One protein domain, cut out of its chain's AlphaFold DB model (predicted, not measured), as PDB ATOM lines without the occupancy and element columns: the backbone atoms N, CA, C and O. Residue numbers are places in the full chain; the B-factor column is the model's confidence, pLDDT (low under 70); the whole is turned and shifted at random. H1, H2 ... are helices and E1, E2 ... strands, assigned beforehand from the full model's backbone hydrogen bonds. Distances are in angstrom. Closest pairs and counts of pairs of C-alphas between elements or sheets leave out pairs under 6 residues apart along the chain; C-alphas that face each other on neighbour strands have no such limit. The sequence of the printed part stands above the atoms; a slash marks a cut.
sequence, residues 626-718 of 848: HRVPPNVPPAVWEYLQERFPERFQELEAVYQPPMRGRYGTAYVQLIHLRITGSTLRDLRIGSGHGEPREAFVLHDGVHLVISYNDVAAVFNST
ATOM      1  N   HIS A 626     -22.479  34.854  19.794       79.06
ATOM      2  CA  HIS A 626     -21.893  33.631  19.228       79.06
ATOM      3  C   HIS A 626     -20.960  32.881  20.203       79.06
ATOM      4  O   HIS A 626     -20.342  31.888  19.822       79.06
ATOM      5  N   ARG A 627     -20.790  33.353  21.449       89.31
ATOM      6  CA  ARG A 627     -19.991  32.655  22.461       89.31
ATOM      7  C   ARG A 627     -20.896  31.758  23.301       89.31
ATOM      8  O   ARG A 627     -21.631  32.262  24.148       89.31
ATOM      9  N   VAL A 628     -20.755  30.444  23.111       92.88
ATOM     10  CA  VAL A 628     -21.409  29.401  23.921       92.88
ATOM     11  C   VAL A 628     -21.332  29.761  25.418       92.88
ATOM     12  O   VAL A 628     -20.224  29.982  25.929       92.88
ATOM     13  N   PRO A 629     -22.468  29.851  26.138       93.75
ATOM     14  CA  PRO A 629     -22.477  30.136  27.566       93.75
ATOM     15  C   PRO A 629     -21.687  29.064  28.332       93.75
ATOM     16  O   PRO A 629     -21.903  27.878  28.097       93.75
ATOM     17  N   PRO A 630     -20.826  29.426  29.301       93.94
ATOM     18  CA  PRO A 630     -19.874  28.494  29.923       93.94
ATOM     19  C   PRO A 630     -20.516  27.369  30.756       93.94
ATOM     20  O   PRO A 630     -19.810  26.481  31.223       93.94
ATOM     21  N   ASN A 631     -21.836  27.419  30.953       95.19
ATOM     22  CA  ASN A 631     -22.617  26.433  31.697       95.19
ATOM     23  C   ASN A 631     -23.474  25.529  30.786       95.19
ATOM     24  O   ASN A 631     -24.190  24.685  31.312       95.19
ATOM     25  N   VAL A 632     -23.444  25.729  29.462       97.19
ATOM     26  CA  VAL A 632     -24.231  24.972  28.474       97.19
ATOM     27  C   VAL A 632     -23.286  24.042  27.701       97.19
ATOM     28  O   VAL A 632     -22.253  24.515  27.221       97.19
ATOM     29  N   PRO A 633     -23.595  22.741  27.545       97.38
ATOM     30  CA  PRO A 633     -22.796  21.849  26.705       97.38
ATOM     31  C   PRO A 633     -22.773  22.342  25.242       97.38
ATOM     32  O   PRO A 633     -23.848  22.634  24.714       97.38
ATOM     33  N   PRO A 634     -21.614  22.396  24.550       97.00
ATOM     34  CA  PRO A 634     -21.535  22.902  23.173       97.00
ATOM     35  C   PRO A 634     -22.537  22.254  22.212       97.00
ATOM     36  O   PRO A 634     -23.306  22.975  21.590       97.00
ATOM     37  N   ALA A 635     -22.668  20.924  22.233       97.12
ATOM     38  CA  ALA A 635     -23.635  20.198  21.403       97.12
ATOM     39  C   ALA A 635     -25.113  20.554  21.687       97.12
ATOM     40  O   ALA A 635     -25.962  20.407  20.815       97.12
ATOM     41  N   VAL A 636     -25.444  21.044  22.890       97.88
ATOM     42  CA  VAL A 636     -26.790  21.558  23.207       97.88
ATOM     43  C   VAL A 636     -26.981  22.964  22.637       97.88
ATOM     44  O   VAL A 636     -28.062  23.273  22.144       97.88
ATOM     45  N   TRP A 637     -25.946  23.809  22.657       97.31
ATOM     46  CA  TRP A 637     -25.976  25.100  21.964       97.31
ATOM     47  C   TRP A 637     -26.096  24.915  20.445       97.31
ATOM     48  O   TRP A 637     -26.969  25.522  19.829       97.31
ATOM     49  N   GLU A 638     -25.260  24.054  19.862       96.75
ATOM     50  CA  GLU A 638     -25.209  23.744  18.428       96.75
ATOM     51  C   GLU A 638     -26.559  23.194  17.949       96.75
ATOM     52  O   GLU A 638     -27.168  23.791  17.058       96.75
ATOM     53  N   TYR A 639     -27.110  22.186  18.641       97.81
ATOM     54  CA  TYR A 639     -28.454  21.675  18.370       97.81
ATOM     55  C   TYR A 639     -29.525  22.772  18.402       97.81
ATOM     56  O   TYR A 639     -30.368  22.842  17.513       97.81
ATOM     57  N   LEU A 640     -29.534  23.632  19.428       97.62
ATOM     58  CA  LEU A 640     -30.560  24.672  19.550       97.62
ATOM     59  C   LEU A 640     -30.415  25.745  18.462       97.62
ATOM     60  O   LEU A 640     -31.433  26.231  17.966       97.62
ATOM     61  N   GLN A 641     -29.184  26.079  18.069       96.94
ATOM     62  CA  GLN A 641     -28.893  27.030  16.998       96.94
ATOM     63  C   GLN A 641     -29.306  26.485  15.619       96.94
ATOM     64  O   GLN A 641     -29.903  27.227  14.840       96.94
ATOM     65  N   GLU A 642     -29.048  25.206  15.329       97.06
ATOM     66  CA  GLU A 642     -29.495  24.545  14.092       97.06
ATOM     67  C   GLU A 642     -31.016  24.330  14.073       97.06
ATOM     68  O   GLU A 642     -31.672  24.543  13.054       97.06
ATOM     69  N   ARG A 643     -31.604  23.935  15.210       97.62
ATOM     70  CA  ARG A 643     -33.029  23.597  15.299       97.62
ATOM     71  C   ARG A 643     -33.946  24.819  15.277       97.62
ATOM     72  O   ARG A 643     -35.090  24.695  14.842       97.62
ATOM     73  N   PHE A 644     -33.479  25.972  15.761       97.44
ATOM     74  CA  PHE A 644     -34.298  27.177  15.931       97.44
ATOM     75  C   PHE A 644     -33.616  28.476  15.438       97.44
ATOM     76  O   PHE A 644     -33.644  29.480  16.158       97.44
ATOM     77  N   PRO A 645     -33.025  28.524  14.227       96.44
ATOM     78  CA  PRO A 645     -32.167  29.629  13.785       96.44
ATOM     79  C   PRO A 645     -32.883  30.985  13.786       96.44
ATOM     80  O   PRO A 645     -32.304  31.988  14.201       96.44
ATOM     81  N   GLU A 646     -34.169  31.016  13.425       95.00
ATOM     82  CA  GLU A 646     -35.011  32.221  13.458       95.00
ATOM     83  C   GLU A 646     -35.093  32.866  14.850       95.00
ATOM     84  O   GLU A 646     -35.176  34.088  14.963       95.00
ATOM     85  N   ARG A 647     -35.031  32.066  15.926       94.88
ATOM     86  CA  ARG A 647     -35.057  32.566  17.310       94.88
ATOM     87  C   ARG A 647     -33.740  33.219  17.710       94.88
ATOM     88  O   ARG A 647     -33.748  34.198  18.451       94.88
ATOM     89  N   PHE A 648     -32.617  32.715  17.201       95.31
ATOM     90  CA  PHE A 648     -31.314  33.357  17.385       95.31
ATOM     91  C   PHE A 648     -31.227  34.644  16.560       95.31
ATOM     92  O   PHE A 648     -30.774  35.655  17.085       95.31
ATOM     93  N   GLN A 649     -31.742  34.644  15.326       92.88
ATOM     94  CA  GLN A 649     -31.849  35.848  14.494       92.88
ATOM     95  C   GLN A 649     -32.753  36.916  15.129       92.88
ATOM     96  O   GLN A 649     -32.395  38.089  15.134       92.88
ATOM     97  N   GLU A 650     -33.893  36.533  15.718       91.31
ATOM     98  CA  GLU A 650     -34.772  37.456  16.450       91.31
ATOM     99  C   GLU A 650     -34.077  38.048  17.681       91.31
ATOM    100  O   GLU A 650     -34.108  39.263  17.884       91.31
ATOM    101  N   LEU A 651     -33.405  37.210  18.478       91.81
ATOM    102  CA  LEU A 651     -32.646  37.667  19.639       91.81
ATOM    103  C   LEU A 651     -31.497  38.604  19.234       91.81
ATOM    104  O   LEU A 651     -31.284  39.636  19.871       91.81
ATOM    105  N   GLU A 652     -30.769  38.269  18.167       92.12
ATOM    106  CA  GLU A 652     -29.667  39.084  17.664       92.12
ATOM    107  C   GLU A 652     -30.173  40.429  17.124       92.12
ATOM    108  O   GLU A 652     -29.635  41.470  17.506       92.12
ATOM    109  N   ALA A 653     -31.248  40.437  16.331       89.88
ATOM    110  CA  ALA A 653     -31.863  41.655  15.805       89.88
ATOM    111  C   ALA A 653     -32.283  42.625  16.922       89.88
ATOM    112  O   ALA A 653     -32.084  43.827  16.799       89.88
ATOM    113  N   VAL A 654     -32.789  42.123  18.053       88.19
ATOM    114  CA  VAL A 654     -33.142  42.949  19.223       88.19
ATOM    115  C   VAL A 654     -31.912  43.575  19.899       88.19
ATOM    116  O   VAL A 654     -32.008  44.653  20.492       88.19
ATOM    117  N   TYR A 655     -30.745  42.932  19.799       88.88
ATOM    118  CA  TYR A 655     -29.510  43.370  20.450       88.88
ATOM    119  C   TYR A 655     -28.519  44.126  19.561       88.88
ATOM    120  O   TYR A 655     -27.666  44.838  20.109       88.88
ATOM    121  N   GLN A 656     -28.606  44.010  18.236       88.06
ATOM    122  CA  GLN A 656     -27.801  44.809  17.313       88.06
ATOM    123  C   GLN A 656     -28.119  46.311  17.483       88.06
ATOM    124  O   GLN A 656     -29.285  46.698  17.594       88.06
ATOM    125  N   PRO A 657     -27.120  47.210  17.511       83.69
ATOM    126  CA  PRO A 657     -27.370  48.640  17.353       83.69
ATOM    127  C   PRO A 657     -28.009  48.907  15.975       83.69
ATOM    128  O   PRO A 657     -27.533  48.341  14.995       83.69
ATOM    129  N   PRO A 658     -29.051  49.758  15.858       77.88
ATOM    130  CA  PRO A 658     -29.588  50.668  16.875       77.88
ATOM    131  C   PRO A 658     -30.698  50.086  17.777       77.88
ATOM    132  O   PRO A 658     -31.118  50.762  18.717       77.88
ATOM    133  N   MET A 659     -31.182  48.864  17.529       70.62
ATOM    134  CA  MET A 659     -32.376  48.271  18.168       70.62
ATOM    135  C   MET A 659     -32.306  48.273  19.706       70.62
ATOM    136  O   MET A 659     -33.278  48.612  20.382       70.62
ATOM    137  N   ARG A 660     -31.119  48.016  20.268       74.56
ATOM    138  CA  ARG A 660     -30.875  47.992  21.723       74.56
ATOM    139  C   ARG A 660     -31.112  49.330  22.450       74.56
ATOM    140  O   ARG A 660     -31.302  49.322  23.662       74.56
ATOM    141  N   GLY A 661     -31.073  50.463  21.743       77.19
ATOM    142  CA  GLY A 661     -31.428  51.789  22.279       77.19
ATOM    143  C   GLY A 661     -32.818  52.278  21.856       77.19
ATOM    144  O   GLY A 661     -33.255  53.333  22.300       77.19
ATOM    145  N   ARG A 662     -33.486  51.522  20.980       78.94
ATOM    146  CA  ARG A 662     -34.793  51.815  20.384       78.94
ATOM    147  C   ARG A 662     -35.937  51.184  21.182       78.94
ATOM    148  O   ARG A 662     -36.967  51.816  21.372       78.94
ATOM    149  N   TYR A 663     -35.760  49.957  21.670       80.88
ATOM    150  CA  TYR A 663     -36.781  49.264  22.458       80.88
ATOM    151  C   TYR A 663     -36.606  49.459  23.968       80.88
ATOM    152  O   TYR A 663     -35.526  49.251  24.525       80.88
ATOM    153  N   GLY A 664     -37.707  49.764  24.652       81.81
ATOM    154  CA  GLY A 664     -37.794  49.798  26.105       81.81
ATOM    155  C   GLY A 664     -37.569  48.428  26.743       81.81
ATOM    156  O   GLY A 664     -37.824  47.366  26.170       81.81
ATOM    157  N   THR A 665     -37.088  48.455  27.988       85.62
ATOM    158  CA  THR A 665     -36.650  47.244  28.700       85.62
ATOM    159  C   THR A 665     -37.755  46.209  28.926       85.62
ATOM    160  O   THR A 665     -37.427  45.034  29.094       85.62
ATOM    161  N   ALA A 666     -39.038  46.597  28.903       83.44
ATOM    162  CA  ALA A 666     -40.139  45.638  28.973       83.44
ATOM    163  C   ALA A 666     -40.229  44.771  27.710       83.44
ATOM    164  O   ALA A 666     -40.309  43.549  27.828       83.44
ATOM    165  N   TYR A 667     -40.161  45.377  26.521       86.62
ATOM    166  CA  TYR A 667     -40.320  44.648  25.262       86.62
ATOM    167  C   TYR A 667     -39.135  43.714  24.986       86.62
ATOM    168  O   TYR A 667     -39.344  42.545  24.674       86.62
ATOM    169  N   VAL A 668     -37.894  44.152  25.233       88.62
ATOM    170  CA  VAL A 668     -36.712  43.270  25.121       88.62
ATOM    171  C   VAL A 668     -36.879  42.015  25.992       88.62
ATOM    172  O   VAL A 668     -36.700  40.894  25.526       88.62
ATOM    173  N   GLN A 669     -37.296  42.169  27.251       89.19
ATOM    174  CA  GLN A 669     -37.460  41.036  28.172       89.19
ATOM    175  C   GLN A 669     -38.696  40.176  27.845       89.19
ATOM    176  O   GLN A 669     -38.683  38.973  28.104       89.19
ATOM    177  N   LEU A 670     -39.737  40.749  27.230       88.50
ATOM    178  CA  LEU A 670     -40.853  40.001  26.646       88.50
ATOM    179  C   LEU A 670     -40.392  39.118  25.481       88.50
ATOM    180  O   LEU A 670     -40.765  37.948  25.440       88.50
ATOM    181  N   ILE A 671     -39.560  39.631  24.571       90.31
ATOM    182  CA  ILE A 671     -39.038  38.846  23.442       90.31
ATOM    183  C   ILE A 671     -38.199  37.673  23.962       90.31
ATOM    184  O   ILE A 671     -38.418  36.539  23.541       90.31
ATOM    185  N   HIS A 672     -37.341  37.888  24.968       91.62
ATOM    186  CA  HIS A 672     -36.651  36.784  25.653       91.62
ATOM    187  C   HIS A 672     -37.631  35.760  26.242       91.62
ATOM    188  O   HIS A 672     -37.390  34.558  26.134       91.62
ATOM    189  N   LEU A 673     -38.727  36.202  26.870       91.94
ATOM    190  CA  LEU A 673     -39.749  35.299  27.410       91.94
ATOM    191  C   LEU A 673     -40.474  34.507  26.316       91.94
ATOM    192  O   LEU A 673     -40.694  33.314  26.519       91.94
ATOM    193  N   ARG A 674     -40.807  35.126  25.174       91.81
ATOM    194  CA  ARG A 674     -41.428  34.459  24.016       91.81
ATOM    195  C   ARG A 674     -40.465  33.467  23.368       91.81
ATOM    196  O   ARG A 674     -40.836  32.311  23.186       91.81
ATOM    197  N   ILE A 675     -39.225  33.862  23.087       93.94
ATOM    198  CA  ILE A 675     -38.189  32.994  22.505       93.94
ATOM    199  C   ILE A 675     -37.890  31.803  23.424       93.94
ATOM    200  O   ILE A 675     -37.980  30.649  22.999       93.94
ATOM    201  N   THR A 676     -37.611  32.061  24.706       94.12
ATOM    202  CA  THR A 676     -37.315  30.997  25.678       94.12
ATOM    203  C   THR A 676     -38.546  30.117  25.907       94.12
ATOM    204  O   THR A 676     -38.441  28.897  25.900       94.12
ATOM    205  N   GLY A 677     -39.732  30.713  26.073       91.12
ATOM    206  CA  GLY A 677     -40.982  29.997  26.337       91.12
ATOM    207  C   GLY A 677     -41.456  29.128  25.171       91.12
ATOM    208  O   GLY A 677     -41.871  27.996  25.398       91.12
ATOM    209  N   SER A 678     -41.343  29.617  23.935       92.94
ATOM    210  CA  SER A 678     -41.659  28.830  22.736       92.94
ATOM    211  C   SER A 678     -40.623  27.732  22.477       92.94
ATOM    212  O   SER A 678     -41.006  26.621  22.141       92.94
ATOM    213  N   THR A 679     -39.336  27.967  22.753       95.31
ATOM    214  CA  THR A 679     -38.320  26.900  22.672       95.31
ATOM    215  C   THR A 679     -38.551  25.806  23.715       95.31
ATOM    216  O   THR A 679     -38.483  24.624  23.390       95.31
ATOM    217  N   LEU A 680     -38.897  26.176  24.951       94.88
ATOM    218  CA  LEU A 680     -39.309  25.222  25.984       94.88
ATOM    219  C   LEU A 680     -40.550  24.419  25.541       94.88
ATOM    220  O   LEU A 680     -40.537  23.193  25.643       94.88
ATOM    221  N   ARG A 681     -41.573  25.080  24.971       92.88
ATOM    222  CA  ARG A 681     -42.784  24.438  24.416       92.88
ATOM    223  C   ARG A 681     -42.447  23.412  23.326       92.88
ATOM    224  O   ARG A 681     -42.913  22.280  23.412       92.88
ATOM    225  N   ASP A 682     -41.632  23.781  22.339       95.56
ATOM    226  CA  ASP A 682     -41.295  22.917  21.195       95.56
ATOM    227  C   ASP A 682     -40.500  21.675  21.615       95.56
ATOM    228  O   ASP A 682     -40.733  20.576  21.112       95.56
ATOM    229  N   LEU A 683     -39.593  21.834  22.584       95.94
ATOM    230  CA  LEU A 683     -38.847  20.737  23.208       95.94
ATOM    231  C   LEU A 683     -39.704  19.915  24.188       95.94
ATOM    232  O   LEU A 683     -39.215  18.948  24.767       95.94
ATOM    233  N   ARG A 684     -40.968  20.308  24.404       95.62
ATOM    234  CA  ARG A 684     -41.889  19.780  25.426       95.62
ATOM    235  C   ARG A 684     -41.343  19.878  26.860       95.62
ATOM    236  O   ARG A 684     -41.821  19.179  27.749       95.62
ATOM    237  N   ILE A 685     -40.376  20.768  27.099       94.50
ATOM    238  CA  ILE A 685     -39.823  21.061  28.423       94.50
ATOM    239  C   ILE A 685     -40.801  21.979  29.152       94.50
ATOM    240  O   ILE A 685     -40.930  23.167  28.852       94.50
ATOM    241  N   GLY A 686     -41.483  21.427  30.144       88.12
ATOM    242  CA  GLY A 686     -42.439  22.171  30.940       88.12
ATOM    243  C   GLY A 686     -41.818  23.034  32.034       88.12
ATOM    244  O   GLY A 686     -40.608  23.102  32.261       88.12
ATOM    245  N   SER A 687     -42.704  23.716  32.748       77.12
ATOM    246  CA  SER A 687     -42.381  24.646  33.834       77.12
ATOM    247  C   SER A 687     -43.290  24.514  35.062       77.12
ATOM    248  O   SER A 687     -42.978  25.087  36.107       77.12
ATOM    249  N   GLY A 688     -44.392  23.769  34.950       79.00
ATOM    250  CA  GLY A 688     -45.307  23.431  36.028       79.00
ATOM    251  C   GLY A 688     -44.834  22.263  36.901       79.00
ATOM    252  O   GLY A 688     -43.684  21.815  36.859       79.00
ATOM    253  N   HIS A 689     -45.750  21.767  37.729       74.75
ATOM    254  CA  HIS A 689     -45.570  20.529  38.483       74.75
ATOM    255  C   HIS A 689     -46.121  19.355  37.662       74.75
ATOM    256  O   HIS A 689     -47.292  19.366  37.309       74.75
ATOM    257  N   GLY A 690     -45.283  18.352  37.384       84.12
ATOM    258  CA  GLY A 690     -45.655  17.137  36.642       84.12
ATOM    259  C   GLY A 690     -45.132  17.084  35.203       84.12
ATOM    260  O   GLY A 690     -44.877  15.997  34.698       84.12
ATOM    261  N   GLU A 691     -44.891  18.232  34.572       88.06
ATOM    262  CA  GLU A 691     -44.282  18.297  33.237       88.06
ATOM    263  C   GLU A 691     -42.778  17.924  33.273       88.06
ATOM    264  O   GLU A 691     -42.095  18.226  34.265       88.06
ATOM    265  N   PRO A 692     -42.219  17.305  32.211       90.25
ATOM    266  CA  PRO A 692     -40.796  16.972  32.148       90.25
ATOM    267  C   PRO A 692     -39.932  18.239  32.080       90.25
ATOM    268  O   PRO A 692     -40.258  19.203  31.391       90.25
ATOM    269  N   ARG A 693     -38.809  18.242  32.807       94.19
ATOM    270  CA  ARG A 693     -37.881  19.391  32.920       94.19
ATOM    271  C   ARG A 693     -36.669  19.312  31.991       94.19
ATOM    272  O   ARG A 693     -35.865  20.243  31.953       94.19
ATOM    273  N   GLU A 694     -36.556  18.196  31.289       96.81
ATOM    274  CA  GLU A 694     -35.451  17.802  30.428       96.81
ATOM    275  C   GLU A 694     -36.042  17.130  29.184       96.81
ATOM    276  O   GLU A 694     -36.964  16.319  29.301       96.81
ATOM    277  N   ALA A 695     -35.518  17.474  28.009       97.31
ATOM    278  CA  ALA A 695     -35.817  16.807  26.749       97.31
ATOM    279  C   ALA A 695     -34.649  15.901  26.352       97.31
ATOM    280  O   ALA A 695     -33.488  16.304  26.432       97.31
ATOM    281  N   PHE A 696     -34.967  14.692  25.894       97.44
ATOM    282  CA  PHE A 696     -33.995  13.734  25.374       97.44
ATOM    283  C   PHE A 696     -34.017  13.794  23.848       97.44
ATOM    284  O   PHE A 696     -35.051  13.535  23.232       97.44
ATOM    285  N   VAL A 697     -32.886  14.153  23.246       97.62
ATOM    286  CA  VAL A 697     -32.745  14.382  21.802       97.62
ATOM    287  C   VAL A 697     -31.584  13.545  21.273       97.62
ATOM    288  O   VAL A 697     -30.578  13.388  21.956       97.62
ATOM    289  N   LEU A 698     -31.708  13.008  20.059       97.62
ATOM    290  CA  LEU A 698     -30.589  12.420  19.323       97.62
ATOM    291  C   LEU A 698     -30.125  13.429  18.265       97.62
ATOM    292  O   LEU A 698     -30.910  13.794  17.393       97.62
ATOM    293  N   HIS A 699     -28.875  13.879  18.354       97.69
ATOM    294  CA  HIS A 699     -28.240  14.817  17.421       97.69
ATOM    295  C   HIS A 699     -26.826  14.304  17.133       97.69
ATOM    296  O   HIS A 699     -26.114  13.936  18.063       97.69
ATOM    297  N   ASP A 700     -26.467  14.162  15.857       96.75
ATOM    298  CA  ASP A 700     -25.186  13.612  15.383       96.75
ATOM    299  C   ASP A 700     -24.770  12.276  16.035       96.75
ATOM    300  O   ASP A 700     -23.605  11.998  16.308       96.75
ATOM    301  N   GLY A 701     -25.763  11.422  16.311       96.88
ATOM    302  CA  GLY A 701     -25.577  10.133  16.990       96.88
ATOM    303  C   GLY A 701     -25.360  10.228  18.507       96.88
ATOM    304  O   GLY A 701     -25.289   9.197  19.177       96.88
ATOM    305  N   VAL A 702     -25.304  11.436  19.070       97.69
ATOM    306  CA  VAL A 702     -25.165  11.701  20.505       97.69
ATOM    307  C   VAL A 702     -26.541  11.917  21.138       97.69
ATOM    308  O   VAL A 702     -27.349  12.721  20.673       97.69
ATOM    309  N   HIS A 703     -26.809  11.213  22.239       97.69
ATOM    310  CA  HIS A 703     -27.979  11.480  23.073       97.69
ATOM    311  C   HIS A 703     -27.732  12.712  23.951       97.69
ATOM    312  O   HIS A 703     -26.986  12.652  24.930       97.69
ATOM    313  N   LEU A 704     -28.374  13.823  23.604       98.25
ATOM    314  CA  LEU A 704     -28.381  15.057  24.378       98.25
ATOM    315  C   LEU A 704     -29.509  15.041  25.412       98.25
ATOM    316  O   LEU A 704     -30.633  14.624  25.124       98.25
ATOM    317  N   VAL A 705     -29.210  15.562  26.602       97.88
ATOM    318  CA  VAL A 705     -30.202  15.910  27.624       97.88
ATOM    319  C   VAL A 705     -30.237  17.429  27.706       97.88
ATOM    320  O   VAL A 705     -29.266  18.050  28.128       97.88
ATOM    321  N   ILE A 706     -31.337  18.029  27.256       98.06
ATOM    322  CA  ILE A 706     -31.520  19.480  27.215       98.06
ATOM    323  C   ILE A 706     -32.416  19.861  28.385       98.06
ATOM    324  O   ILE A 706     -33.613  19.575  28.357       98.06
ATOM    325  N   SER A 707     -31.867  20.485  29.425       96.62
ATOM    326  CA  SER A 707     -32.669  20.927  30.565       96.62
ATOM    327  C   SER A 707     -33.295  22.299  30.325       96.62
ATOM    328  O   SER A 707     -32.813  23.122  29.543       96.62
ATOM    329  N   TYR A 708     -34.333  22.602  31.103       95.00
ATOM    330  CA  TYR A 708     -34.882  23.952  31.249       95.00
ATOM    331  C   TYR A 708     -33.797  25.025  31.503       95.00
ATOM    332  O   TYR A 708     -33.941  26.172  31.074       95.00
ATOM    333  N   ASN A 709     -32.716  24.678  32.218       95.06
ATOM    334  CA  ASN A 709     -31.643  25.620  32.541       95.06
ATOM    335  C   ASN A 709     -30.814  25.979  31.301       95.06
ATOM    336  O   ASN A 709     -30.427  27.138  31.157       95.06
ATOM    337  N   ASP A 710     -30.569  25.006  30.420       96.75
ATOM    338  CA  ASP A 710     -29.746  25.180  29.221       96.75
ATOM    339  C   ASP A 710     -30.440  26.117  28.236       96.75
ATOM    340  O   ASP A 710     -29.858  27.117  27.825       96.75
ATOM    341  N   VAL A 711     -31.726  25.874  27.955       96.44
ATOM    342  CA  VAL A 711     -32.547  26.727  27.076       96.44
ATOM    343  C   VAL A 711     -32.599  28.172  27.582       96.44
ATOM    344  O   VAL A 711     -32.487  29.112  26.797       96.44
ATOM    345  N   ALA A 712     -32.720  28.377  28.899       94.44
ATOM    346  CA  ALA A 712     -32.678  29.719  29.479       94.44
ATOM    347  C   ALA A 712     -31.293  30.377  29.306       94.44
ATOM    348  O   ALA A 712     -31.213  31.531  28.881       94.44
ATOM    349  N   ALA A 713     -30.211  29.647  29.597       94.69
ATOM    350  CA  ALA A 713     -28.844  30.155  29.508       94.69
ATOM    351  C   ALA A 713     -28.415  30.477  28.065       94.69
ATOM    352  O   ALA A 713     -27.726  31.474  27.852       94.69
ATOM    353  N   VAL A 714     -28.867  29.685  27.086       96.00
ATOM    354  CA  VAL A 714     -28.684  29.905  25.640       96.00
ATOM    355  C   VAL A 714     -29.229  31.271  25.221       96.00
ATOM    356  O   VAL A 714     -28.493  32.081  24.665       96.00
ATOM    357  N   PHE A 715     -30.466  31.606  25.597       94.75
ATOM    358  CA  PHE A 715     -31.054  32.929  25.329       94.75
ATOM    359  C   PHE A 715     -30.678  33.991  26.387       94.75
ATOM    360  O   PHE A 715     -31.452  34.910  26.679       94.75
ATOM    361  N   ASN A 716     -29.482  33.852  26.977       92.44
ATOM    362  CA  ASN A 716     -28.864  34.747  27.963       92.44
ATOM    363  C   ASN A 716     -29.811  35.171  29.105       92.44
ATOM    364  O   ASN A 716     -29.877  36.335  29.507       92.44
ATOM    365  N   SER A 717     -30.582  34.214  29.621       89.44
ATOM    366  CA  SER A 717     -31.504  34.402  30.735       89.44
ATOM    367  C   SER A 717     -31.138  33.468  31.885       89.44
ATOM    368  O   SER A 717     -30.924  32.273  31.701       89.44
ATOM    369  N   THR A 718     -31.094  33.984  33.113       89.62
ATOM    370  CA  THR A 718     -30.999  33.093  34.280       89.62
ATOM    371  C   THR A 718     -32.377  32.509  34.587       89.62
ATOM    372  O   THR A 718     -33.402  33.167  34.405       89.62
TER     373      THR A 718
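What this domain is: This is residues 626 to 718 of the 848 residues of an uncharacterized protein of Polyporus brumalis (UniProt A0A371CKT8). What is the main picture? The E1 E2 hairpin makes one end of the model, and from there two helices, H2 and H4, run side by side and opposite ways along the long axis to the short H3 at the other end. H1 packs on the hairpin with residues 635 to 640, about perpendicular to H2, while H5 packs on H4 near the middle of the whole. What is it built of, and how large is it? The printed part has 93 residues, with five named helices and two named strands in the order H1 H2 H3 H4 E1 E2 H5; the sheet E1 - E2 is antiparallel and the class is mostly helix. It is compact and rounded, with a radius of gyration of the C-alphas of 13.7 A and spans of 41 by 30 by 22 A.

Where its parts are: Where are the strands? E1 is residues 694 to 699, 15.2 A long from C-alpha 694 at (-35.451, 17.802, 30.428), and E2 is residues 702 to 707, 15.6 A long. Where are the helices? H4, residues 665 to 682, is the longest at 25.9 A. H1 is residues 634 to 643, 13.9 A long from C-alpha 634 at (-21.535, 22.902, 23.173), and H2 is residues 645 to 655, 15.5 A long. H3 is residues 659 to 662, 4.8 A long, and H5 is residues 708 to 714, 10.3 A long, with C-alpha 714 at (-28.684, 29.905, 25.640).

How they stand to each other: How do the strands pair? E1 and E2 form a hairpin, antiparallel at 154 degrees, with N 697 and O 704 at 3.0 A and N 704 and O 697 at 2.8 A, within hydrogen-bond range. What is near the sheet? The closest C-alphas of H1 and E2 are those of Val 636 and Ile 706, 6.5 A apart. H1 and H5 are close but not clearly touching, with the closest C-alphas, those of Trp 637 and Val 714, at 6.6 A. How do the other helices stand? H4 touches H5 with residues 676 to 680 alone, at a steep tilt of 53 degrees, opposite ways; the closest C-alphas are those of Thr 676 and Ala 712, 6.1 A apart. H4 touches H2 with residues 668 to 675 alone, at a shallow tilt of 11 degrees, opposite ways; the closest C-alphas are those of Arg 647 and Ile 675, 6.1 A apart. H3 and H2 are close but not clearly touching, with the C-alphas of Val 654 and Arg 660 closest at 6.1 A. Are the helix backbones complete? Every O i to N i+4 pair is within hydrogen-bond range in H1, H2, H4 and H5, and H3 is too short for such a pair.

The domain as a whole: How far does it reach? The two C-alphas farthest apart are those of Arg 662 and Gly 701, at 42.8 A. Is there a cut or a long link? The printed part has no cut, and H4 to E1, with 11 residues between them, is the long link. Where is confidence low? The mean pLDDT of the printed part is 91.8, and no printed residue is under 70.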